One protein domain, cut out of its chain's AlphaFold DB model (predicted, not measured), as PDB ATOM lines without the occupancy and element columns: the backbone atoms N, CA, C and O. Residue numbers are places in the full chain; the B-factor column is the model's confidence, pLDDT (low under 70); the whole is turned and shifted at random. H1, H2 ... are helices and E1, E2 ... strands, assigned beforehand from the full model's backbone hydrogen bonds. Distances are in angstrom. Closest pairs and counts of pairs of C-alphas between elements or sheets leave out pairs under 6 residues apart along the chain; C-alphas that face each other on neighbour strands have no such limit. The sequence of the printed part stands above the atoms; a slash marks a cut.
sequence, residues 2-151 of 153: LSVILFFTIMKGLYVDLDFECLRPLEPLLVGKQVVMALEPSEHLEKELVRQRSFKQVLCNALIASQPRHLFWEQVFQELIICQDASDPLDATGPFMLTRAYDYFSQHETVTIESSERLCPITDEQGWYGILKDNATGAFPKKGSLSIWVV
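What this domain is: This is residues 2 to 151 of the 153 residues of an uncharacterized protein of Thiotrichaceae bacterium (UniProt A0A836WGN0). A small, twisted sheet of four strands, E1, E4, E3 and E5, has H1 and H7 over one face, with H5 packed on both of these helices, and the short H8 over the other face. Away from H5, a short separate pair of strands, E2 and E6, lies near H8, and beyond it come H9 and a long loop of which residues 134 to 139 stick out, making the length on that side. The printed part has 150 residues with nine named helices and six named strands, in the order H1 E1 E2 H2 E3 H3 H4 E4 H5 H6 H7 E5 H8 H9 E6; the class is mixed, helices and strands. The large sheet, in the order E1, E4, E3, E5, is mixed, and E2 and E6 are parallel. The whole is compact, with a radius of gyration of the C-alphas of 15.7 A and spans of 45 by 36 by 24 A.

Where its parts are: Find C-alpha 2 at (-15.847, -29.622, 23.387); from there H1 runs 12.9 A to residue 10. Next come E1, residues 13 to 16, E2, residues 20 to 22, and H2, residues 27 to 30. E3 covers residues 35 to 39 and 13.3 A, then H3 residues 42 to 46 and H4 residues 48 to 51. E4, residues 59 to 66, is the longest strand at 14.5 A and bends by 98 degrees at residue 62. Look at C-alpha 72 at (-25.579, -33.617, 14.449), where H5 begins its 15.5 A to residue 82. H6 holds residues 89 to 92, H7 residues 95 to 104 over 14.2 A, E5 residues 111 to 114, H8 residues 116 to 119 and H9 residues 124 to 129. E6, residues 148 to 150, ends at C-alpha 150 (-7.852, -25.107, 1.414).

How they stand to each other: Begin at the large sheet, only just strongly twisted, its C-alphas up to 4.5 A off the best plane. E1 and E4 are antiparallel, with N 15 and O 64 at 2.8 A. E4 and E3 are antiparallel too, with N 36 and O 65 at 2.8 A. E3 and E5 are parallel, with N 112 and O 35 at 2.8 A. H1 is on this sheet at a height of 9.9 A, over E1 and E4. H7 is on the same face at a height of 9.2 A, over E4, slantwise at 48 degrees on the local plane; the closest C-alphas are those of Asn 61 and Pro 95, 5.2 A. H5 touches H7, Val 76 and Ala 101 having the closest C-alphas at 5.1 A, at a steep tilt of 65 degrees, opposite ways. H5 touches H1 at a shallow tilt of 30 degrees, opposite ways, closest at the C-alphas of Ile 5 and Trp 73, 6.1 A. H6 and H7 only just touch, with 3 pairs of C-alphas within 8 A, and only at the corner. H8 is on the opposite face, over E3. H2 only grazes the sheet with residues 29 to 30; H3, H4 and H9 are not on it. E2 and E6 have N 21 and O 148 at 2.8 A. Every O i to N i+4 pair is within hydrogen-bond range in H5, H7 and H9, against 4 of 5 in H1 and 0 of 1 in H3, which has 2 of 2 O i to N i+3 pairs; H2, H4, H6 and H8 are too short for an O i to N i+4 pair.

The domain as a whole: The C-alphas farthest apart are those of Ile 82 and Thr 137, 46.7 A. The printed part has no cut. The link from H9 to E6, 18 residues, is long. The mean pLDDT of the printed part is 84.6, and residues 127 to 151 are under 70.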
ATOM      1  N   LEU A   2     -14.854 -30.253  22.485       74.06
ATOM      2  CA  LEU A   2     -15.847 -29.622  23.387       74.06
ATOM      3  C   LEU A   2     -16.113 -28.134  23.087       74.06
ATOM      4  O   LEU A   2     -17.261 -27.702  23.037       74.06
ATOM      5  N   SER A   3     -15.054 -27.364  22.822       74.12
ATOM      6  CA  SER A   3     -15.149 -25.959  22.403       74.12
ATOM      7  C   SER A   3     -15.899 -25.775  21.079       74.12
ATOM      8  O   SER A   3     -16.670 -24.832  20.944       74.12
ATOM      9  N   VAL A   4     -15.710 -26.693  20.127       75.94
ATOM     10  CA  VAL A   4     -16.355 -26.690  18.805       75.94
ATOM     11  C   VAL A   4     -17.850 -26.980  18.929       75.94
ATOM     12  O   VAL A   4     -18.670 -26.266  18.358       75.94
ATOM     13  N   ILE A   5     -18.216 -27.970  19.744       77.94
ATOM     14  CA  ILE A   5     -19.620 -28.301  20.021       77.94
ATOM     15  C   ILE A   5     -20.314 -27.126  20.700       77.94
ATOM     16  O   ILE A   5     -21.393 -26.718  20.271       77.94
ATOM     17  N   LEU A   6     -19.689 -26.547  21.732       76.50
ATOM     18  CA  LEU A   6     -20.259 -25.393  22.419       76.50
ATOM     19  C   LEU A   6     -20.455 -24.236  21.439       76.50
ATOM     20  O   LEU A   6     -21.534 -23.656  21.409       76.50
ATOM     21  N   PHE A   7     -19.455 -23.957  20.598       79.75
ATOM     22  CA  PHE A   7     -19.531 -22.927  19.567       79.75
ATOM     23  C   PHE A   7     -20.749 -23.122  18.655       79.75
ATOM     24  O   PHE A   7     -21.572 -22.213  18.544       79.75
ATOM     25  N   PHE A   8     -20.933 -24.310  18.073       88.12
ATOM     26  CA  PHE A   8     -22.055 -24.573  17.165       88.12
ATOM     27  C   PHE A   8     -23.399 -24.802  17.856       88.12
ATOM     28  O   PHE A   8     -24.448 -24.731  17.218       88.12
ATOM     29  N   THR A   9     -23.419 -24.996  19.171       80.19
ATOM     30  CA  THR A   9     -24.679 -24.986  19.926       80.19
ATOM     31  C   THR A   9     -25.298 -23.585  19.942       80.19
ATOM     32  O   THR A   9     -26.521 -23.449  19.981       80.19
ATOM     33  N   ILE A  10     -24.482 -22.528  19.873       82.88
ATOM     34  CA  ILE A  10     -24.958 -21.143  20.027       82.88
ATOM     35  C   ILE A  10     -24.742 -20.260  18.795       82.88
ATOM     36  O   ILE A  10     -25.469 -19.281  18.634       82.88
ATOM     37  N   MET A  11     -23.793 -20.585  17.914       85.75
ATOM     38  CA  MET A  11     -23.400 -19.724  16.795       85.75
ATOM     39  C   MET A  11     -23.397 -20.460  15.455       85.75
ATOM     40  O   MET A  11     -23.068 -21.639  15.365       85.75
ATOM     41  N   LYS A  12     -23.728 -19.721  14.390       90.00
ATOM     42  CA  LYS A  12     -23.359 -20.091  13.021       90.00
ATOM     43  C   LYS A  12     -21.882 -19.770  12.834       90.00
ATOM     44  O   LYS A  12     -21.465 -18.673  13.209       90.00
ATOM     45  N   GLY A  13     -21.120 -20.631  12.174       91.06
ATOM     46  CA  GLY A  13     -19.772 -20.230  11.794       91.06
ATOM     47  C   GLY A  13     -18.943 -21.290  11.102       91.06
ATOM     48  O   GLY A  13     -19.457 -22.282  10.585       91.06
ATOM     49  N   LEU A  14     -17.644 -21.021  11.120       91.19
ATOM     50  CA  LEU A  14     -16.574 -21.868  10.632       91.19
ATOM     51  C   LEU A  14     -15.592 -22.059  11.788       91.19
ATOM     52  O   LEU A  14     -15.085 -21.084  12.340       91.19
ATOM     53  N   TYR A  15     -15.355 -23.310  12.150       92.25
ATOM     54  CA  TYR A  15     -14.210 -23.736  12.933       92.25
ATOM     55  C   TYR A  15     -13.115 -24.154  11.957       92.25
ATOM     56  O   TYR A  15     -13.377 -24.927  11.033       92.25
ATOM     57  N   VAL A  16     -11.912 -23.630  12.155       90.19
ATOM     58  CA  VAL A  16     -10.744 -24.001  11.368       90.19
ATOM     59  C   VAL A  16      -9.493 -23.914  12.240       90.19
ATOM     60  O   VAL A  16      -9.358 -22.965  13.020       90.19
ATOM     61  N   ASP A  17      -8.606 -24.899  12.130       89.12
ATOM     62  CA  ASP A  17      -7.307 -24.868  12.797       89.12
ATOM     63  C   ASP A  17      -6.432 -23.724  12.244       89.12
ATOM     64  O   ASP A  17      -6.590 -23.256  11.114       89.12
ATOM     65  N   LEU A  18      -5.522 -23.212  13.078       86.62
ATOM     66  CA  LEU A  18      -4.773 -21.976  12.795       86.62
ATOM     67  C   LEU A  18      -3.728 -22.115  11.686       86.62
ATOM     68  O   LEU A  18      -3.224 -21.110  11.187       86.62
ATOM     69  N   ASP A  19      -3.374 -23.341  11.337       80.44
ATOM     70  CA  ASP A  19      -2.442 -23.669  10.271       80.44
ATOM     71  C   ASP A  19      -3.146 -23.852   8.918       80.44
ATOM     72  O   ASP A  19      -2.500 -24.173   7.928       80.44
ATOM     73  N   PHE A  20      -4.444 -23.571   8.810       82.31
ATOM     74  CA  PHE A  20      -5.112 -23.564   7.516       82.31
ATOM     75  C   PHE A  20      -4.824 -22.287   6.722       82.31
ATOM     76  O   PHE A  20      -5.018 -21.166   7.198       82.31
ATOM     77  N   GLU A  21      -4.457 -22.454   5.456       81.81
ATOM     78  CA  GLU A  21      -4.345 -21.368   4.491       81.81
ATOM     79  C   GLU A  21      -5.500 -21.418   3.487       81.81
ATOM     80  O   GLU A  21      -5.689 -22.385   2.745       81.81
ATOM     81  N   CYS A  22      -6.298 -20.351   3.461       83.00
ATOM     82  CA  CYS A  22      -7.443 -20.232   2.568       83.00
ATOM     83  C   CYS A  22      -7.009 -19.651   1.219       83.00
ATOM     84  O   CYS A  22      -6.800 -18.445   1.095       83.00
ATOM     85  N   LEU A  23      -6.895 -20.498   0.193       84.69
ATOM     86  CA  LEU A  23      -6.430 -20.059  -1.128       84.69
ATOM     87  C   LEU A  23      -7.523 -19.398  -1.968       84.69
ATOM     88  O   LEU A  23      -7.218 -18.670  -2.915       84.69
ATOM     89  N   ARG A  24      -8.798 -19.695  -1.684       83.50
ATOM     90  CA  ARG A  24      -9.965 -19.224  -2.449       83.50
ATOM     91  C   ARG A  24     -11.194 -19.068  -1.550       83.50
ATOM     92  O   ARG A  24     -11.262 -19.730  -0.519       83.50
ATOM     93  N   PRO A  25     -12.185 -18.240  -1.934       87.50
ATOM     94  CA  PRO A  25     -13.389 -18.044  -1.131       87.50
ATOM     95  C   PRO A  25     -14.102 -19.362  -0.805       87.50
ATOM     96  O   PRO A  25     -14.409 -20.143  -1.703       87.50
ATOM     97  N   LEU A  26     -14.413 -19.572   0.477       88.94
ATOM     98  CA  LEU A  26     -15.159 -20.741   0.956       88.94
ATOM     99  C   LEU A  26     -16.665 -20.650   0.685       88.94
ATOM    100  O   LEU A  26     -17.329 -21.677   0.645       88.94
ATOM    101  N   GLU A  27     -17.217 -19.453   0.471       90.44
ATOM    102  CA  GLU A  27     -18.664 -19.225   0.314       90.44
ATOM    103  C   GLU A  27     -19.363 -20.203  -0.660       90.44
ATOM    104  O   GLU A  27     -20.380 -20.783  -0.271       90.44
ATOM    105  N   PRO A  28     -18.826 -20.504  -1.866       91.25
ATOM    106  CA  PRO A  28     -19.462 -21.448  -2.794       91.25
ATOM    107  C   PRO A  28     -19.603 -22.868  -2.231       91.25
ATOM    108  O   PRO A  28     -20.465 -23.628  -2.666       91.25
ATOM    109  N   LEU A  29     -18.762 -23.230  -1.260       90.19
ATOM    110  CA  LEU A  29     -18.812 -24.508  -0.562       90.19
ATOM    111  C   LEU A  29     -19.792 -24.529   0.603       90.19
ATOM    112  O   LEU A  29     -20.102 -25.621   1.065       90.19
ATOM    113  N   LEU A  30     -20.274 -23.379   1.073       92.25
ATOM    114  CA  LEU A  30     -21.069 -23.266   2.298       92.25
ATOM    115  C   LEU A  30     -22.527 -22.865   2.042       92.25
ATOM    116  O   LEU A  30     -23.408 -23.214   2.830       92.25
ATOM    117  N   VAL A  31     -22.802 -22.134   0.957       93.00
ATOM    118  CA  VAL A  31     -24.147 -21.619   0.655       93.00
ATOM    119  C   VAL A  31     -25.172 -22.753   0.578       93.00
ATOM    120  O   VAL A  31     -24.995 -23.737  -0.134       93.00
ATOM    121  N   GLY A  32     -26.269 -22.592   1.324       94.00
ATOM    122  CA  GLY A  32     -27.392 -23.534   1.352       94.00
ATOM    123  C   GLY A  32     -27.176 -24.791   2.203       94.00
ATOM    124  O   GLY A  32     -28.107 -25.582   2.328       94.00
ATOM    125  N   LYS A  33     -25.999 -24.975   2.815       95.88
ATOM    126  CA  LYS A  33     -25.675 -26.167   3.616       95.88
ATOM    127  C   LYS A  33     -25.843 -25.915   5.116       95.88
ATOM    128  O   LYS A  33     -25.712 -24.784   5.599       95.88
ATOM    129  N   GLN A  34     -26.161 -26.981   5.853       96.81
ATOM    130  CA  GLN A  34     -26.414 -26.919   7.298       96.81
ATOM    131  C   GLN A  34     -25.179 -27.278   8.124       96.81
ATOM    132  O   GLN A  34     -24.815 -26.534   9.032       96.81
ATOM    133  N   VAL A  35     -24.516 -28.381   7.787       97.25
ATOM    134  CA  VAL A  35     -23.199 -28.769   8.304       97.25
ATOM    135  C   VAL A  35     -22.314 -29.089   7.108       97.25
ATOM    136  O   VAL A  35     -22.775 -29.730   6.165       97.25
ATOM    137  N   VAL A  36     -21.063 -28.643   7.139       96.81
ATOM    138  CA  VAL A  36     -20.041 -28.973   6.146       96.81
ATOM    139  C   VAL A  36     -18.788 -29.435   6.875       96.81
ATOM    140  O   VAL A  36     -18.281 -28.724   7.740       96.81
ATOM    141  N   MET A  37     -18.293 -30.613   6.516       95.62
ATOM    142  CA  MET A  37     -17.018 -31.165   6.978       95.62
ATOM    143  C   MET A  37     -16.242 -31.692   5.774       95.62
ATOM    144  O   MET A  37     -16.840 -32.001   4.745       95.62
ATOM    145  N   ALA A  38     -14.924 -31.796   5.895       93.81
ATOM    146  CA  ALA A  38     -14.083 -32.388   4.860       93.81
ATOM    147  C   ALA A  38     -13.795 -33.864   5.152       93.81
ATOM    148  O   ALA A  38     -13.797 -34.293   6.307       93.81
ATOM    149  N   LEU A  39     -13.482 -34.624   4.109       95.69
ATOM    150  CA  LEU A  39     -12.726 -35.863   4.247       95.69
ATOM    151  C   LEU A  39     -11.250 -35.562   4.523       95.69
ATOM    152  O   LEU A  39     -10.687 -34.600   4.000       95.69
ATOM    153  N   GLU A  40     -10.619 -36.434   5.297       93.75
ATOM    154  CA  GLU A  40      -9.167 -36.599   5.275       93.75
ATOM    155  C   GLU A  40      -8.708 -37.152   3.907       93.75
ATOM    156  O   GLU A  40      -9.485 -37.836   3.227       93.75
ATOM    157  N   PRO A  41      -7.455 -36.896   3.478       91.31
ATOM    158  CA  PRO A  41      -6.856 -37.553   2.316       91.31
ATOM    159  C   PRO A  41      -7.046 -39.074   2.328       91.31
ATOM    160  O   PRO A  41      -6.907 -39.723   3.366       91.31
ATOM    161  N   SER A  42      -7.316 -39.662   1.160       91.25
ATOM    162  CA  SER A  42      -7.571 -41.105   1.031       91.25
ATOM    163  C   SER A  42      -6.401 -41.966   1.518       91.25
ATOM    164  O   SER A  42      -6.599 -43.033   2.088       91.25
ATOM    165  N   GLU A  43      -5.182 -41.451   1.388       90.19
ATOM    166  CA  GLU A  43      -3.931 -42.042   1.843       90.19
ATOM    167  C   GLU A  43      -3.921 -42.273   3.359       90.19
ATOM    168  O   GLU A  43      -3.251 -43.186   3.843       90.19
ATOM    169  N   HIS A  44      -4.695 -41.498   4.127       90.50
ATOM    170  CA  HIS A  44      -4.846 -41.718   5.563       90.50
ATOM    171  C   HIS A  44      -5.593 -43.025   5.873       90.50
ATOM    172  O   HIS A  44      -5.320 -43.623   6.912       90.50
ATOM    173  N   LEU A  45      -6.455 -43.526   4.978       90.94
ATOM    174  CA  LEU A  45      -7.140 -44.817   5.147       90.94
ATOM    175  C   LEU A  45      -6.177 -46.009   5.091       90.94
ATOM    176  O   LEU A  45      -6.444 -47.054   5.681       90.94
ATOM    177  N   GLU A  46      -5.036 -45.846   4.422       90.25
ATOM    178  CA  GLU A  46      -4.026 -46.895   4.283       90.25
ATOM    179  C   GLU A  46      -3.130 -47.022   5.524       90.25
ATOM    180  O   GLU A  46      -2.402 -48.011   5.664       90.25
ATOM    181  N   LYS A  47      -3.194 -46.056   6.452       89.75
ATOM    182  CA  LYS A  47      -2.443 -46.096   7.711       89.75
ATOM    183  C   LYS A  47      -2.965 -47.226   8.598       89.75
ATOM    184  O   LYS A  47      -4.167 -47.369   8.815       89.75
ATOM    185  N   GLU A  48      -2.041 -47.985   9.180       88.81
ATOM    186  CA  GLU A  48      -2.345 -49.152  10.023       88.81
ATOM    187  C   GLU A  48      -3.345 -48.828  11.145       88.81
ATOM    188  O   GLU A  48      -4.321 -49.543  11.353       88.81
ATOM    189  N   LEU A  49      -3.161 -47.681  11.804       89.00
ATOM    190  CA  LEU A  49      -4.054 -47.205  12.859       89.00
ATOM    191  C   LEU A  49      -5.502 -46.982  12.370       89.00
ATOM    192  O   LEU A  49      -6.443 -47.194  13.130       89.00
ATOM    193  N   VAL A  50      -5.718 -46.605  11.108       89.56
ATOM    194  CA  VAL A  50      -7.071 -46.423  10.553       89.56
ATOM    195  C   VAL A  50      -7.669 -47.770  10.159       89.56
ATOM    196  O   VAL A  50      -8.816 -48.062  10.508       89.56
ATOM    197  N   ARG A  51      -6.877 -48.637   9.514       89.44
ATOM    198  CA  ARG A  51      -7.305 -49.983   9.100       89.44
ATOM    199  C   ARG A  51      -7.803 -50.830  10.270       89.44
ATOM    200  O   ARG A  51      -8.818 -51.510  10.135       89.44
ATOM    201  N   GLN A  52      -7.164 -50.727  11.436       90.88
ATOM    202  CA  GLN A  52      -7.584 -51.432  12.657       90.88
ATOM    203  C   GLN A  52      -8.998 -51.063  13.133       90.88
ATOM    204  O   GLN A  52      -9.638 -51.853  13.824       90.88
ATOM    205  N   ARG A  53      -9.509 -49.889  12.748       90.38
ATOM    206  CA  ARG A  53     -10.831 -49.378  13.141       90.38
ATOM    207  C   ARG A  53     -11.904 -49.591  12.066       90.38
ATOM    208  O   ARG A  53     -13.072 -49.324  12.318       90.38
ATOM    209  N   SER A  54     -11.533 -50.132  10.899       88.69
ATOM    210  CA  SER A  54     -12.452 -50.482   9.798       88.69
ATOM    211  C   SER A  54     -13.313 -49.321   9.272       88.69
ATOM    212  O   SER A  54     -14.432 -49.534   8.802       88.69
ATOM    213  N   PHE A  55     -12.800 -48.090   9.326       92.69
ATOM    214  CA  PHE A  55     -13.489 -46.932   8.761       92.69
ATOM    215  C   PHE A  55     -13.531 -46.985   7.231       92.69
ATOM    216  O   PHE A  55     -12.544 -47.323   6.580       92.69
ATOM    217  N   LYS A  56     -14.672 -46.601   6.649       91.94
ATOM    218  CA  LYS A  56     -14.823 -46.440   5.188       91.94
ATOM    219  C   LYS A  56     -14.301 -45.095   4.690       91.94
ATOM    220  O   LYS A  56     -13.939 -44.959   3.527       91.94
ATOM    221  N   GLN A  57     -14.320 -44.107   5.572       94.94
ATOM    222  CA  GLN A  57     -13.889 -42.737   5.355       94.94
ATOM    223  C   GLN A  57     -13.458 -42.163   6.703       94.94
ATOM    224  O   GLN A  57     -13.899 -42.657   7.736       94.94
ATOM    225  N   VAL A  58     -12.635 -41.120   6.704       96.75
ATOM    226  CA  VAL A  58     -12.291 -40.388   7.927       96.75
ATOM    227  C   VAL A  58     -12.656 -38.928   7.716       96.75
ATOM    228  O   VAL A  58     -12.266 -38.329   6.714       96.75
ATOM    229  N   LEU A  59     -13.441 -38.375   8.638       96.69
ATOM    230  CA  LEU A  59     -13.790 -36.960   8.635       96.69
ATOM    231  C   LEU A  59     -12.664 -36.133   9.249       96.69
ATOM    232  O   LEU A  59     -12.134 -36.478  10.306       96.69
ATOM    233  N   CYS A  60     -12.353 -35.009   8.614       93.62
ATOM    234  CA  CYS A  60     -11.415 -34.034   9.137       93.62
ATOM    235  C   CYS A  60     -12.086 -33.221  10.247       93.62
ATOM    236  O   CYS A  60     -13.103 -32.556  10.032       93.62
ATOM    237  N   ASN A  61     -11.504 -33.249  11.443       93.44
ATOM    238  CA  ASN A  61     -11.977 -32.471  12.586       93.44
ATOM    239  C   ASN A  61     -11.394 -31.045  12.635       93.44
ATOM    240  O   ASN A  61     -11.760 -30.289  13.534       93.44
ATOM    241  N   ALA A  62     -10.505 -30.693  11.700       90.50
ATOM    242  CA  ALA A  62      -9.771 -29.428  11.678       90.50
ATOM    243  C   ALA A  62     -10.446 -28.323  10.845       90.50
ATOM    244  O   ALA A  62     -10.059 -27.164  10.945       90.50
ATOM    245  N   LEU A  63     -11.473 -28.648  10.047       91.19
ATOM    246  CA  LEU A  63     -12.290 -27.670   9.327       91.19
ATOM    247  C   LEU A  63     -13.753 -28.108   9.328       91.19
ATOM    248  O   LEU A  63     -14.119 -29.119   8.727       91.19
ATOM    249  N   ILE A  64     -14.601 -27.324   9.993       94.81
ATOM    250  CA  ILE A  64     -16.027 -27.611  10.137       94.81
ATOM    251  C   ILE A  64     -16.821 -26.317  10.013       94.81
ATOM    252  O   ILE A  64     -16.540 -25.346  10.708       94.81
ATOM    253  N   ALA A  65     -17.853 -26.294   9.178       94.81
ATOM    254  CA  ALA A  65     -18.831 -25.214   9.152       94.81
ATOM    255  C   ALA A  65     -20.196 -25.738   9.580       94.81
ATOM    256  O   ALA A  65     -20.589 -26.844   9.213       94.81
ATOM    257  N   SER A  66     -20.944 -24.952  10.346       96.56
ATOM    258  CA  SER A  66     -22.275 -25.373  10.771       96.56
ATOM    259  C   SER A  66     -23.198 -24.202  11.106       96.56
ATOM    260  O   SER A  66     -22.765 -23.125  11.531       96.56
ATOM    261  N   GLN A  67     -24.492 -24.422  10.876       95.19
ATOM    262  CA  GLN A  67     -25.588 -23.636  11.430       95.19
ATOM    263  C   GLN A  67     -25.751 -23.945  12.926       95.19
ATOM    264  O   GLN A  67     -25.482 -25.065  13.361       95.19
ATOM    265  N   PRO A  68     -26.234 -22.986  13.728       93.56
ATOM    266  CA  PRO A  68     -26.391 -23.196  15.154       93.56
ATOM    267  C   PRO A  68     -27.444 -24.273  15.443       93.56
ATOM    268  O   PRO A  68     -28.471 -24.330  14.764       93.56
ATOM    269  N   ARG A  69     -27.235 -25.048  16.514       91.88
ATOM    270  CA  ARG A  69     -28.190 -26.042  17.055       91.88
ATOM    271  C   ARG A  69     -28.567 -27.167  16.083       91.88
ATOM    272  O   ARG A  69     -29.676 -27.691  16.143       91.88
ATOM    273  N   HIS A  70     -27.672 -27.531  15.172       95.25
ATOM    274  CA  HIS A  70     -27.902 -28.687  14.313       95.25
ATOM    275  C   HIS A  70     -27.850 -29.998  15.123       95.25
ATOM    276  O   HIS A  70     -26.921 -30.183  15.909       95.25
ATOM    277  N   LEU A  71     -28.794 -30.923  14.896       95.81
ATOM    278  CA  LEU A  71     -28.926 -32.179  15.665       95.81
ATOM    279  C   LEU A  71     -27.681 -33.074  15.604       95.81
ATOM    280  O   LEU A  71     -27.418 -33.835  16.530       95.81
ATOM    281  N   PHE A  72     -26.876 -32.944  14.548       96.56
ATOM    282  CA  PHE A  72     -25.579 -33.617  14.449       96.56
ATOM    283  C   PHE A  72     -24.705 -33.393  15.696       96.56
ATOM    284  O   PHE A  72     -24.057 -34.318  16.171       96.56
ATOM    285  N   TRP A  73     -24.728 -32.193  16.284       95.44
ATOM    286  CA  TRP A  73     -23.906 -31.885  17.455       95.44
ATOM    287  C   TRP A  73     -24.365 -32.593  18.730       95.44
ATOM    288  O   TRP A  73     -23.541 -32.818  19.614       95.44
ATOM    289  N   GLU A  74     -25.633 -33.006  18.814       94.50
ATOM    290  CA  GLU A  74     -26.110 -33.870  19.898       94.50
ATOM    291  C   GLU A  74     -25.499 -35.270  19.777       94.50
ATOM    292  O   GLU A  74     -25.020 -35.811  20.772       94.50
ATOM    293  N   GLN A  75     -25.421 -35.816  18.557       96.44
ATOM    294  CA  GLN A  75     -24.745 -37.090  18.296       96.44
ATOM    295  C   GLN A  75     -23.245 -37.006  18.609       96.44
ATOM    296  O   GLN A  75     -22.706 -37.881  19.282       96.44
ATOM    297  N   VAL A  76     -22.567 -35.929  18.193       96.56
ATOM    298  CA  VAL A  76     -21.144 -35.718  18.524       96.56
ATOM    299  C   VAL A  76     -20.944 -35.606  20.040       96.56
ATOM    300  O   VAL A  76     -19.975 -36.137  20.580       96.56
ATOM    301  N   PHE A  77     -21.854 -34.938  20.751       95.25
ATOM    302  CA  PHE A  77     -21.786 -34.839  22.208       95.25
ATOM    303  C   PHE A  77     -21.977 -36.200  22.895       95.25
ATOM    304  O   PHE A  77     -21.263 -36.502  23.850       95.25
ATOM    305  N   GLN A  78     -22.886 -37.041  22.395       95.56
ATOM    306  CA  GLN A  78     -23.050 -38.413  22.883       95.56
ATOM    307  C   GLN A  78     -21.778 -39.240  22.669       95.56
ATOM    308  O   GLN A  78     -21.306 -39.875  23.613       95.56
ATOM    309  N   GLU A  79     -21.174 -39.172  21.481       96.31
ATOM    310  CA  GLU A  79     -19.920 -39.880  21.199       96.31
ATOM    311  C   GLU A  79     -18.760 -39.414  22.082       96.31
ATOM    312  O   GLU A  79     -17.963 -40.240  22.524       96.31
ATOM    313  N   LEU A  80     -18.680 -38.119  22.406       94.94
ATOM    314  CA  LEU A  80     -17.681 -37.617  23.351       94.94
ATOM    315  C   LEU A  80     -17.820 -38.230  24.744       94.94
ATOM    316  O   LEU A  80     -16.806 -38.525  25.371       94.94
ATOM    317  N   ILE A  81     -19.048 -38.404  25.236       95.44
ATOM    318  CA  ILE A  81     -19.288 -39.035  26.542       95.44
ATOM    319  C   ILE A  81     -18.877 -40.506  26.487       95.44
ATOM    320  O   ILE A  81     -18.203 -40.989  27.392       95.44
ATOM    321  N   ILE A  82     -19.242 -41.212  25.413       96.50
ATOM    322  CA  ILE A  82     -18.885 -42.624  25.213       96.50
ATOM    323  C   ILE A  82     -17.361 -42.799  25.151       96.50
ATOM    324  O   ILE A  82     -16.820 -43.740  25.729       96.50
ATOM    325  N   CYS A  83     -16.664 -41.884  24.477       95.50
ATOM    326  CA  CYS A  83     -15.225 -41.963  24.244       95.50
ATOM    327  C   CYS A  83     -14.382 -41.218  25.295       95.50
ATOM    328  O   CYS A  83     -13.171 -41.102  25.112       95.50
ATOM    329  N   GLN A  84     -14.975 -40.716  26.387       94.06
ATOM    330  CA  GLN A  84     -14.285 -39.841  27.351       94.06
ATOM    331  C   GLN A  84     -13.050 -40.493  28.002       94.06
ATOM    332  O   GLN A  84     -12.098 -39.798  28.348       94.06
ATOM    333  N   ASP A  85     -13.070 -41.822  28.144       95.31
ATOM    334  CA  ASP A  85     -12.013 -42.616  28.778       95.31
ATOM    335  C   ASP A  85     -11.055 -43.248  27.746       95.31
ATOM    336  O   ASP A  85     -10.166 -44.025  28.103       95.31
ATOM    337  N   ALA A  86     -11.221 -42.938  26.454       95.88
ATOM    338  CA  ALA A  86     -10.330 -43.433  25.413       95.88
ATOM    339  C   ALA A  86      -8.927 -42.828  25.576       95.88
ATOM    340  O   ALA A  86      -8.750 -41.615  25.676       95.88
ATOM    341  N   SER A  87      -7.905 -43.686  25.571       94.38
ATOM    342  CA  SER A  87      -6.512 -43.262  25.755       94.38
ATOM    343  C   SER A  87      -5.909 -42.590  24.521       94.38
ATOM    344  O   SER A  87      -4.969 -41.810  24.648       94.38
ATOM    345  N   ASP A  88      -6.407 -42.927  23.328       94.62
ATOM    346  CA  ASP A  88      -5.959 -42.343  22.063       94.62
ATOM    347  C   ASP A  88      -6.748 -41.050  21.789       94.62
ATOM    348  O   ASP A  88      -7.974 -41.111  21.642       94.62
ATOM    349  N   PRO A  89      -6.094 -39.879  21.677       93.50
ATOM    350  CA  PRO A  89      -6.772 -38.625  21.360       93.50
ATOM    351  C   PRO A  89      -7.590 -38.673  20.066       93.50
ATOM    352  O   PRO A  89      -8.627 -38.005  19.990       93.50
ATOM    353  N   LEU A  90      -7.168 -39.472  19.076       94.81
ATOM    354  CA  LEU A  90      -7.895 -39.642  17.816       94.81
ATOM    355  C   LEU A  90      -9.276 -40.265  18.050       94.81
ATOM    356  O   LEU A  90     -10.248 -39.861  17.406       94.81
ATOM    357  N   ASP A  91      -9.369 -41.185  19.013       95.88
ATOM    358  CA  ASP A  91     -10.616 -41.818  19.444       95.88
ATOM    359  C   ASP A  91     -11.374 -41.036  20.507       95.88
ATOM    360  O   ASP A  91     -12.593 -41.138  20.547       95.88
ATOM    361  N   ALA A  92     -10.692 -40.294  21.375       94.75
ATOM    362  CA  ALA A  92     -11.352 -39.574  22.459       94.75
ATOM    363  C   ALA A  92     -12.086 -38.334  21.940       94.75
ATOM    364  O   ALA A  92     -13.234 -38.078  22.287       94.75
ATOM    365  N   THR A  93     -11.411 -37.533  21.110       94.12
ATOM    366  CA  THR A  93     -11.931 -36.225  20.664       94.12
ATOM    367  C   THR A  93     -11.555 -35.853  19.229       94.12
ATOM    368  O   THR A  93     -11.948 -34.785  18.754       94.12
ATOM    369  N   GLY A  94     -10.768 -36.696  18.564       93.94
ATOM    370  CA  GLY A  94     -10.209 -36.442  17.247       93.94
ATOM    371  C   GLY A  94     -11.074 -36.964  16.092       93.94
ATOM    372  O   GLY A  94     -12.288 -37.144  16.242       93.94
ATOM    373  N   PRO A  95     -10.459 -37.195  14.920       95.56
ATOM    374  CA  PRO A  95     -11.184 -37.528  13.698       95.56
ATOM    375  C   PRO A  95     -11.914 -38.876  13.764       95.56
ATOM    376  O   PRO A  95     -12.951 -39.028  13.122       95.56
ATOM    377  N   PHE A  96     -11.465 -39.849  14.566       96.94
ATOM    378  CA  PHE A  96     -12.149 -41.150  14.666       96.94
ATOM    379  C   PHE A  96     -13.426 -41.068  15.486       96.94
ATOM    380  O   PHE A  96     -14.434 -41.652  15.098       96.94
ATOM    381  N   MET A  97     -13.413 -40.291  16.569       97.06
ATOM    382  CA  MET A  97     -14.626 -39.972  17.323       97.06
ATOM    383  C   MET A  97     -15.651 -39.272  16.428       97.06
ATOM    384  O   MET A  97     -16.798 -39.700  16.340       97.06
ATOM    385  N   LEU A  98     -15.216 -38.238  15.701       97.25
ATOM    386  CA  LEU A  98     -16.089 -37.484  14.802       97.25
ATOM    387  C   LEU A  98     -16.654 -38.360  13.674       97.25
ATOM    388  O   LEU A  98     -17.826 -38.241  13.325       97.25
ATOM    389  N   THR A  99     -15.831 -39.253  13.126       97.69
ATOM    390  CA  THR A  99     -16.252 -40.203  12.091       97.69
ATOM    391  C   THR A  99     -17.306 -41.170  12.627       97.69
ATOM    392  O   THR A  99     -18.334 -41.340  11.982       97.69
ATOM    393  N   ARG A 100     -17.129 -41.726  13.836       97.38
ATOM    394  CA  ARG A 100     -18.162 -42.559  14.481       97.38
ATOM    395  C   ARG A 100     -19.453 -41.787  14.730       97.38
ATOM    396  O   ARG A 100     -20.530 -42.303  14.450       97.38
ATOM    397  N   ALA A 101     -19.351 -40.541  15.194       97.50
ATOM    398  CA  ALA A 101     -20.519 -39.686  15.396       97.50
ATOM    399  C   ALA A 101     -21.303 -39.501  14.100       97.50
ATOM    400  O   ALA A 101     -22.527 -39.564  14.112       97.50
ATOM    401  N   TYR A 102     -20.604 -39.311  12.982       97.94
ATOM    402  CA  TYR A 102     -21.237 -39.275  11.675       97.94
ATOM    403  C   TYR A 102     -21.852 -40.620  11.297       97.94
ATOM    404  O   TYR A 102     -23.035 -40.640  10.996       97.94
ATOM    405  N   ASP A 103     -21.113 -41.725  11.394       96.88
ATOM    406  CA  ASP A 103     -21.601 -43.059  11.016       96.88
ATOM    407  C   ASP A 103     -22.862 -43.491  11.794       96.88
ATOM    408  O   ASP A 103     -23.692 -44.237  11.266       96.88
ATOM    409  N   TYR A 104     -23.023 -43.030  13.040       96.88
ATOM    410  CA  TYR A 104     -24.212 -43.283  13.862       96.88
ATOM    411  C   TYR A 104     -25.342 -42.264  13.665       96.88
ATOM    412  O   TYR A 104     -26.471 -42.513  14.099       96.88
ATOM    413  N   PHE A 105     -25.086 -41.130  13.015       98.06
ATOM    414  CA  PHE A 105     -26.079 -40.076  12.844       98.06
ATOM    415  C   PHE A 105     -27.084 -40.422  11.741       98.06
ATOM    416  O   PHE A 105     -26.738 -40.599  10.583       98.06
ATOM    417  N   SER A 106     -28.379 -40.454  12.052       97.06
ATOM    418  CA  SER A 106     -29.369 -40.940  11.081       97.06
ATOM    419  C   SER A 106     -29.684 -39.977   9.925       97.06
ATOM    420  O   SER A 106     -30.163 -40.431   8.891       97.06
ATOM    421  N   GLN A 107     -29.477 -38.664  10.094       97.12
ATOM    422  CA  GLN A 107     -29.881 -37.629   9.120       97.12
ATOM    423  C   GLN A 107     -28.699 -37.182   8.245       97.12
ATOM    424  O   GLN A 107     -28.394 -35.988   8.153       97.12
ATOM    425  N   HIS A 108     -27.987 -38.133   7.635       96.25
ATOM    426  CA  HIS A 108     -26.787 -37.857   6.833       96.25
ATOM    427  C   HIS A 108     -27.014 -36.805   5.734       96.25
ATOM    428  O   HIS A 108     -26.116 -36.026   5.443       96.25
ATOM    429  N   GLU A 109     -28.214 -36.716   5.158       96.69
ATOM    430  CA  GLU A 109     -28.577 -35.747   4.116       96.69
ATOM    431  C   GLU A 109     -28.458 -34.278   4.551       96.69
ATOM    432  O   GLU A 109     -28.378 -33.376   3.716       96.69
ATOM    433  N   THR A 110     -28.439 -34.029   5.860       97.12
ATOM    434  CA  THR A 110     -28.282 -32.689   6.442       97.12
ATOM    435  C   THR A 110     -26.812 -32.305   6.653       97.12
ATOM    436  O   THR A 110     -26.493 -31.129   6.852       97.12
ATOM    437  N   VAL A 111     -25.903 -33.278   6.552       97.94
ATOM    438  CA  VAL A 111     -24.463 -33.115   6.734       97.94
ATOM    439  C   VAL A 111     -23.767 -33.274   5.387       97.94
ATOM    440  O   VAL A 111     -23.722 -34.349   4.802       97.94
ATOM    441  N   THR A 112     -23.195 -32.188   4.875       97.88
ATOM    442  CA  THR A 112     -22.409 -32.241   3.643       97.88
ATOM    443  C   THR A 112     -20.975 -32.649   3.948       97.88
ATOM    444  O   THR A 112     -20.271 -31.959   4.686       97.88
ATOM    445  N   ILE A 113     -20.536 -33.743   3.329       97.25
ATOM    446  CA  ILE A 113     -19.145 -34.182   3.352       97.25
ATOM    447  C   ILE A 113     -18.477 -33.752   2.046       97.25
ATOM    448  O   ILE A 113     -18.823 -34.227   0.966       97.25
ATOM    449  N   GLU A 114     -17.546 -32.814   2.152       95.25
ATOM    450  CA  GLU A 114     -16.750 -32.306   1.040       95.25
ATOM    451  C   GLU A 114     -15.492 -33.143   0.829       95.25
ATOM    452  O   GLU A 114     -14.939 -33.737   1.758       95.25
ATOM    453  N   SER A 115     -15.025 -33.170  -0.416       93.38
ATOM    454  CA  SER A 115     -13.852 -33.955  -0.781       93.38
ATOM    455  C   SER A 115     -12.568 -33.359  -0.193       93.38
ATOM    456  O   SER A 115     -12.430 -32.135  -0.052       93.38
ATOM    457  N   SER A 116     -11.610 -34.227   0.130       91.12
ATOM    458  CA  SER A 116     -10.307 -33.809   0.648       91.12
ATOM    459  C   SER A 116      -9.581 -32.928  -0.373       91.12
ATOM    460  O   SER A 116      -9.029 -31.901  -0.003       91.12
ATOM    461  N   GLU A 117      -9.708 -33.186  -1.677       88.25
ATOM    462  CA  GLU A 117      -9.049 -32.405  -2.737       88.25
ATOM    463  C   GLU A 117      -9.448 -30.920  -2.759       88.25
ATOM    464  O   GLU A 117      -8.736 -30.094  -3.338       88.25
ATOM    465  N   ARG A 118     -10.598 -30.571  -2.168       86.50
ATOM    466  CA  ARG A 118     -11.107 -29.195  -2.106       86.50
ATOM    467  C   ARG A 118     -10.791 -28.495  -0.786       86.50
ATOM    468  O   ARG A 118     -10.634 -27.276  -0.782       86.50
ATOM    469  N   LEU A 119     -10.729 -29.223   0.328       86.75
ATOM    470  CA  LEU A 119     -10.593 -28.623   1.663       86.75
ATOM    471  C   LEU A 119      -9.326 -29.050   2.410       86.75
ATOM    472  O   LEU A 119      -8.723 -28.206   3.062       86.75
ATOM    473  N   CYS A 120      -8.907 -30.309   2.277       84.69
ATOM    474  CA  CYS A 120      -7.748 -30.896   2.955       84.69
ATOM    475  C   CYS A 120      -6.947 -31.795   1.983       84.69
ATOM    476  O   CYS A 120      -6.909 -33.009   2.165       84.69
ATOM    477  N   PRO A 121      -6.340 -31.249   0.909       82.88
ATOM    478  CA  PRO A 121      -5.794 -32.028  -0.206       82.88
ATOM    479  C   PRO A 121      -4.435 -32.671   0.091       82.88
ATOM    480  O   PRO A 121      -3.799 -33.206  -0.814       82.88
ATOM    481  N   ILE A 122      -3.933 -32.523   1.316       81.75
ATOM    482  CA  ILE A 122      -2.532 -32.730   1.664       81.75
ATOM    483  C   ILE A 122      -2.460 -33.604   2.902       81.75
ATOM    484  O   ILE A 122      -3.141 -33.332   3.890       81.75
ATOM    485  N   THR A 123      -1.613 -34.626   2.848       81.50
ATOM    486  CA  THR A 123      -1.338 -35.481   4.004       81.50
ATOM    487  C   THR A 123      -0.425 -34.785   5.010       81.50
ATOM    488  O   THR A 123       0.365 -33.902   4.665       81.50
ATOM    489  N   ASP A 124      -0.473 -35.230   6.261       78.19
ATOM    490  CA  ASP A 124       0.480 -34.828   7.303       78.19
ATOM    491  C   ASP A 124       1.944 -34.999   6.857       78.19
ATOM    492  O   ASP A 124       2.756 -34.085   7.004       78.19
ATOM    493  N   GLU A 125       2.272 -36.121   6.211       76.88
ATOM    494  CA  GLU A 125       3.597 -36.379   5.643       76.88
ATOM    495  C   GLU A 125       3.989 -35.330   4.591       76.88
ATOM    496  O   GLU A 125       5.085 -34.766   4.639       76.88
ATOM    497  N   GLN A 126       3.097 -35.022   3.648       75.62
ATOM    498  CA  GLN A 126       3.359 -34.025   2.608       75.62
ATOM    499  C   GLN A 126       3.563 -32.623   3.194       75.62
ATOM    500  O   GLN A 126       4.451 -31.898   2.727       75.62
ATOM    501  N   GLY A 127       2.784 -32.263   4.221       68.88
ATOM    502  CA  GLY A 127       2.931 -31.016   4.971       68.88
ATOM    503  C   GLY A 127       4.270 -30.938   5.709       68.88
ATOM    504  O   GLY A 127       5.026 -29.982   5.528       68.88
ATOM    505  N   TRP A 128       4.633 -31.973   6.470       67.12
ATOM    506  CA  TRP A 128       5.879 -32.005   7.247       67.12
ATOM    507  C   TRP A 128       7.137 -31.998   6.385       67.12
ATOM    508  O   TRP A 128       8.122 -31.331   6.722       67.12
ATOM    509  N   TYR A 129       7.122 -32.722   5.267       68.81
ATOM    510  CA  TYR A 129       8.272 -32.811   4.371       68.81
ATOM    511  C   TYR A 129       8.308 -31.700   3.312       68.81
ATOM    512  O   TYR A 129       9.271 -31.633   2.546       68.81
ATOM    513  N   GLY A 130       7.315 -30.803   3.287       61.66
ATOM    514  CA  GLY A 130       7.260 -29.677   2.354       61.66
ATOM    515  C   GLY A 130       7.222 -30.122   0.891       61.66
ATOM    516  O   GLY A 130       7.799 -29.461   0.032       61.66
ATOM    517  N   ILE A 131       6.577 -31.258   0.603       58.19
ATOM    518  CA  ILE A 131       6.552 -31.892  -0.734       58.19
ATOM    519  C   ILE A 131       5.647 -31.118  -1.713       58.19
ATOM    520  O   ILE A 131       5.595 -31.397  -2.911       58.19
ATOM    521  N   LEU A 132       4.955 -30.096  -1.228       56.12
ATOM    522  CA  LEU A 132       4.044 -29.296  -2.026       56.12
ATOM    523  C   LEU A 132       4.831 -28.372  -2.949       56.12
ATOM    524  O   LEU A 132       5.716 -27.644  -2.521       56.12
ATOM    525  N   LYS A 133       4.496 -28.377  -4.233       47.78
ATOM    526  CA  LYS A 133       4.843 -27.262  -5.110       47.78
ATOM    527  C   LYS A 133       3.679 -26.293  -5.054       47.78
ATOM    528  O   LYS A 133       2.543 -26.698  -5.298       47.78
ATOM    529  N   ASP A 134       3.948 -25.033  -4.750       49.47
ATOM    530  CA  ASP A 134       2.978 -23.981  -5.000       49.47
ATOM    531  C   ASP A 134       2.650 -23.992  -6.503       49.47
ATOM    532  O   ASP A 134       3.513 -23.742  -7.344       49.47
ATOM    533  N   ASN A 135       1.413 -24.327  -6.864       44.69
ATOM    534  CA  ASN A 135       0.993 -24.370  -8.265       44.69
ATOM    535  C   ASN A 135       0.878 -22.964  -8.888       44.69
ATOM    536  O   ASN A 135       0.777 -22.860 -10.110       44.69
ATOM    537  N   ALA A 136       0.896 -21.894  -8.083       43.62
ATOM    538  CA  ALA A 136       0.891 -20.508  -8.546       43.62
ATOM    539  C   ALA A 136       2.306 -19.932  -8.747       43.62
ATOM    540  O   ALA A 136       2.493 -19.106  -9.639       43.62
ATOM    541  N   THR A 137       3.305 -20.364  -7.966       46.62
ATOM    542  CA  THR A 137       4.680 -19.812  -8.031       46.62
ATOM    543  C   THR A 137       5.773 -20.826  -8.383       46.62
ATOM    544  O   THR A 137       6.904 -20.438  -8.673       46.62
ATOM    545  N   GLY A 138       5.471 -22.125  -8.372       42.91
ATOM    546  CA  GLY A 138       6.447 -23.206  -8.532       42.91
ATOM    547  C   GLY A 138       7.410 -23.367  -7.349       42.91
ATOM    548  O   GLY A 138       8.329 -24.186  -7.429       42.91
ATOM    549  N   ALA A 139       7.234 -22.602  -6.266       39.72
ATOM    550  CA  ALA A 139       8.103 -22.635  -5.098       39.72
ATOM    551  C   ALA A 139       7.683 -23.736  -4.112       39.72
ATOM    552  O   ALA A 139       6.500 -23.996  -3.910       39.72
ATOM    553  N   PHE A 140       8.664 -24.375  -3.474       42.81
ATOM    554  CA  PHE A 140       8.402 -25.242  -2.326       42.81
ATOM    555  C   PHE A 140       8.078 -24.372  -1.102       42.81
ATOM    556  O   PHE A 140       8.784 -23.376  -0.879       42.81
ATOM    557  N   PRO A 141       7.076 -24.722  -0.275       47.88
ATOM    558  CA  PRO A 141       6.920 -24.098   1.022       47.88
ATOM    559  C   PRO A 141       8.196 -24.343   1.828       47.88
ATOM    560  O   PRO A 141       8.854 -25.384   1.724       47.88
ATOM    561  N   LYS A 142       8.592 -23.343   2.616       44.88
ATOM    562  CA  LYS A 142       9.790 -23.446   3.450       44.88
ATOM    563  C   LYS A 142       9.636 -24.635   4.400       44.88
ATOM    564  O   LYS A 142       8.608 -24.777   5.059       44.88
ATOM    565  N   LYS A 143      10.685 -25.456   4.487       41.00
ATOM    566  CA  LYS A 143      10.799 -26.569   5.438       41.00
ATOM    567  C   LYS A 143      10.367 -26.099   6.836       41.00
ATOM    568  O   LYS A 143      10.987 -25.186   7.377       41.00
ATOM    569  N   GLY A 144       9.317 -26.711   7.390       46.06
ATOM    570  CA  GLY A 144       8.767 -26.373   8.710       46.06
ATOM    571  C   GLY A 144       7.521 -25.471   8.725       46.06
ATOM    572  O   GLY A 144       7.103 -25.078   9.810       46.06
ATOM    573  N   SER A 145       6.922 -25.140   7.575       45.44
ATOM    574  CA  SER A 145       5.590 -24.511   7.526       45.44
ATOM    575  C   SER A 145       4.514 -25.589   7.679       45.44
ATOM    576  O   SER A 145       4.338 -26.399   6.777       45.44
ATOM    577  N   LEU A 146       3.816 -25.614   8.817       48.41
ATOM    578  CA  LEU A 146       2.759 -26.587   9.146       48.41
ATOM    579  C   LEU A 146       1.441 -26.361   8.381       48.41
ATOM    580  O   LEU A 146       0.424 -26.924   8.759       48.41
ATOM    581  N   SER A 147       1.424 -25.531   7.335       47.22
ATOM    582  CA  SER A 147       0.162 -25.061   6.780       47.22
ATOM    583  C   SER A 147      -0.567 -26.093   5.904       47.22
ATOM    584  O   SER A 147      -0.008 -26.600   4.928       47.22
ATOM    585  N   ILE A 148      -1.830 -26.373   6.244       52.75
ATOM    586  CA  ILE A 148      -2.782 -27.185   5.470       52.75
ATOM    587  C   ILE A 148      -3.536 -26.245   4.523       52.75
ATOM    588  O   ILE A 148      -3.983 -25.174   4.917       52.75
ATOM    589  N   TRP A 149      -3.669 -26.602   3.249       54.03
ATOM    590  CA  TRP A 149      -4.157 -25.668   2.229       54.03
ATOM    591  C   TRP A 149      -5.594 -25.973   1.833       54.03
ATOM    592  O   TRP A 149      -5.885 -27.057   1.345       54.03
ATOM    593  N   VAL A 150      -6.482 -24.991   1.923       55.78
ATOM    594  CA  VAL A 150      -7.852 -25.107   1.414       55.78
ATOM    595  C   VAL A 150      -7.878 -24.674  -0.043       55.78
ATOM    596  O   VAL A 150      -7.730 -23.489  -0.350       55.78
ATOM    597  N   VAL A 151      -8.115 -25.614  -0.956       54.94
ATOM    598  CA  VAL A 151      -8.231 -25.345  -2.397       54.94
ATOM    599  C   VAL A 151      -9.711 -25.269  -2.789       54.94
ATOM    600  O   VAL A 151     -10.253 -26.158  -3.444       54.94
TER     601      VAL A 151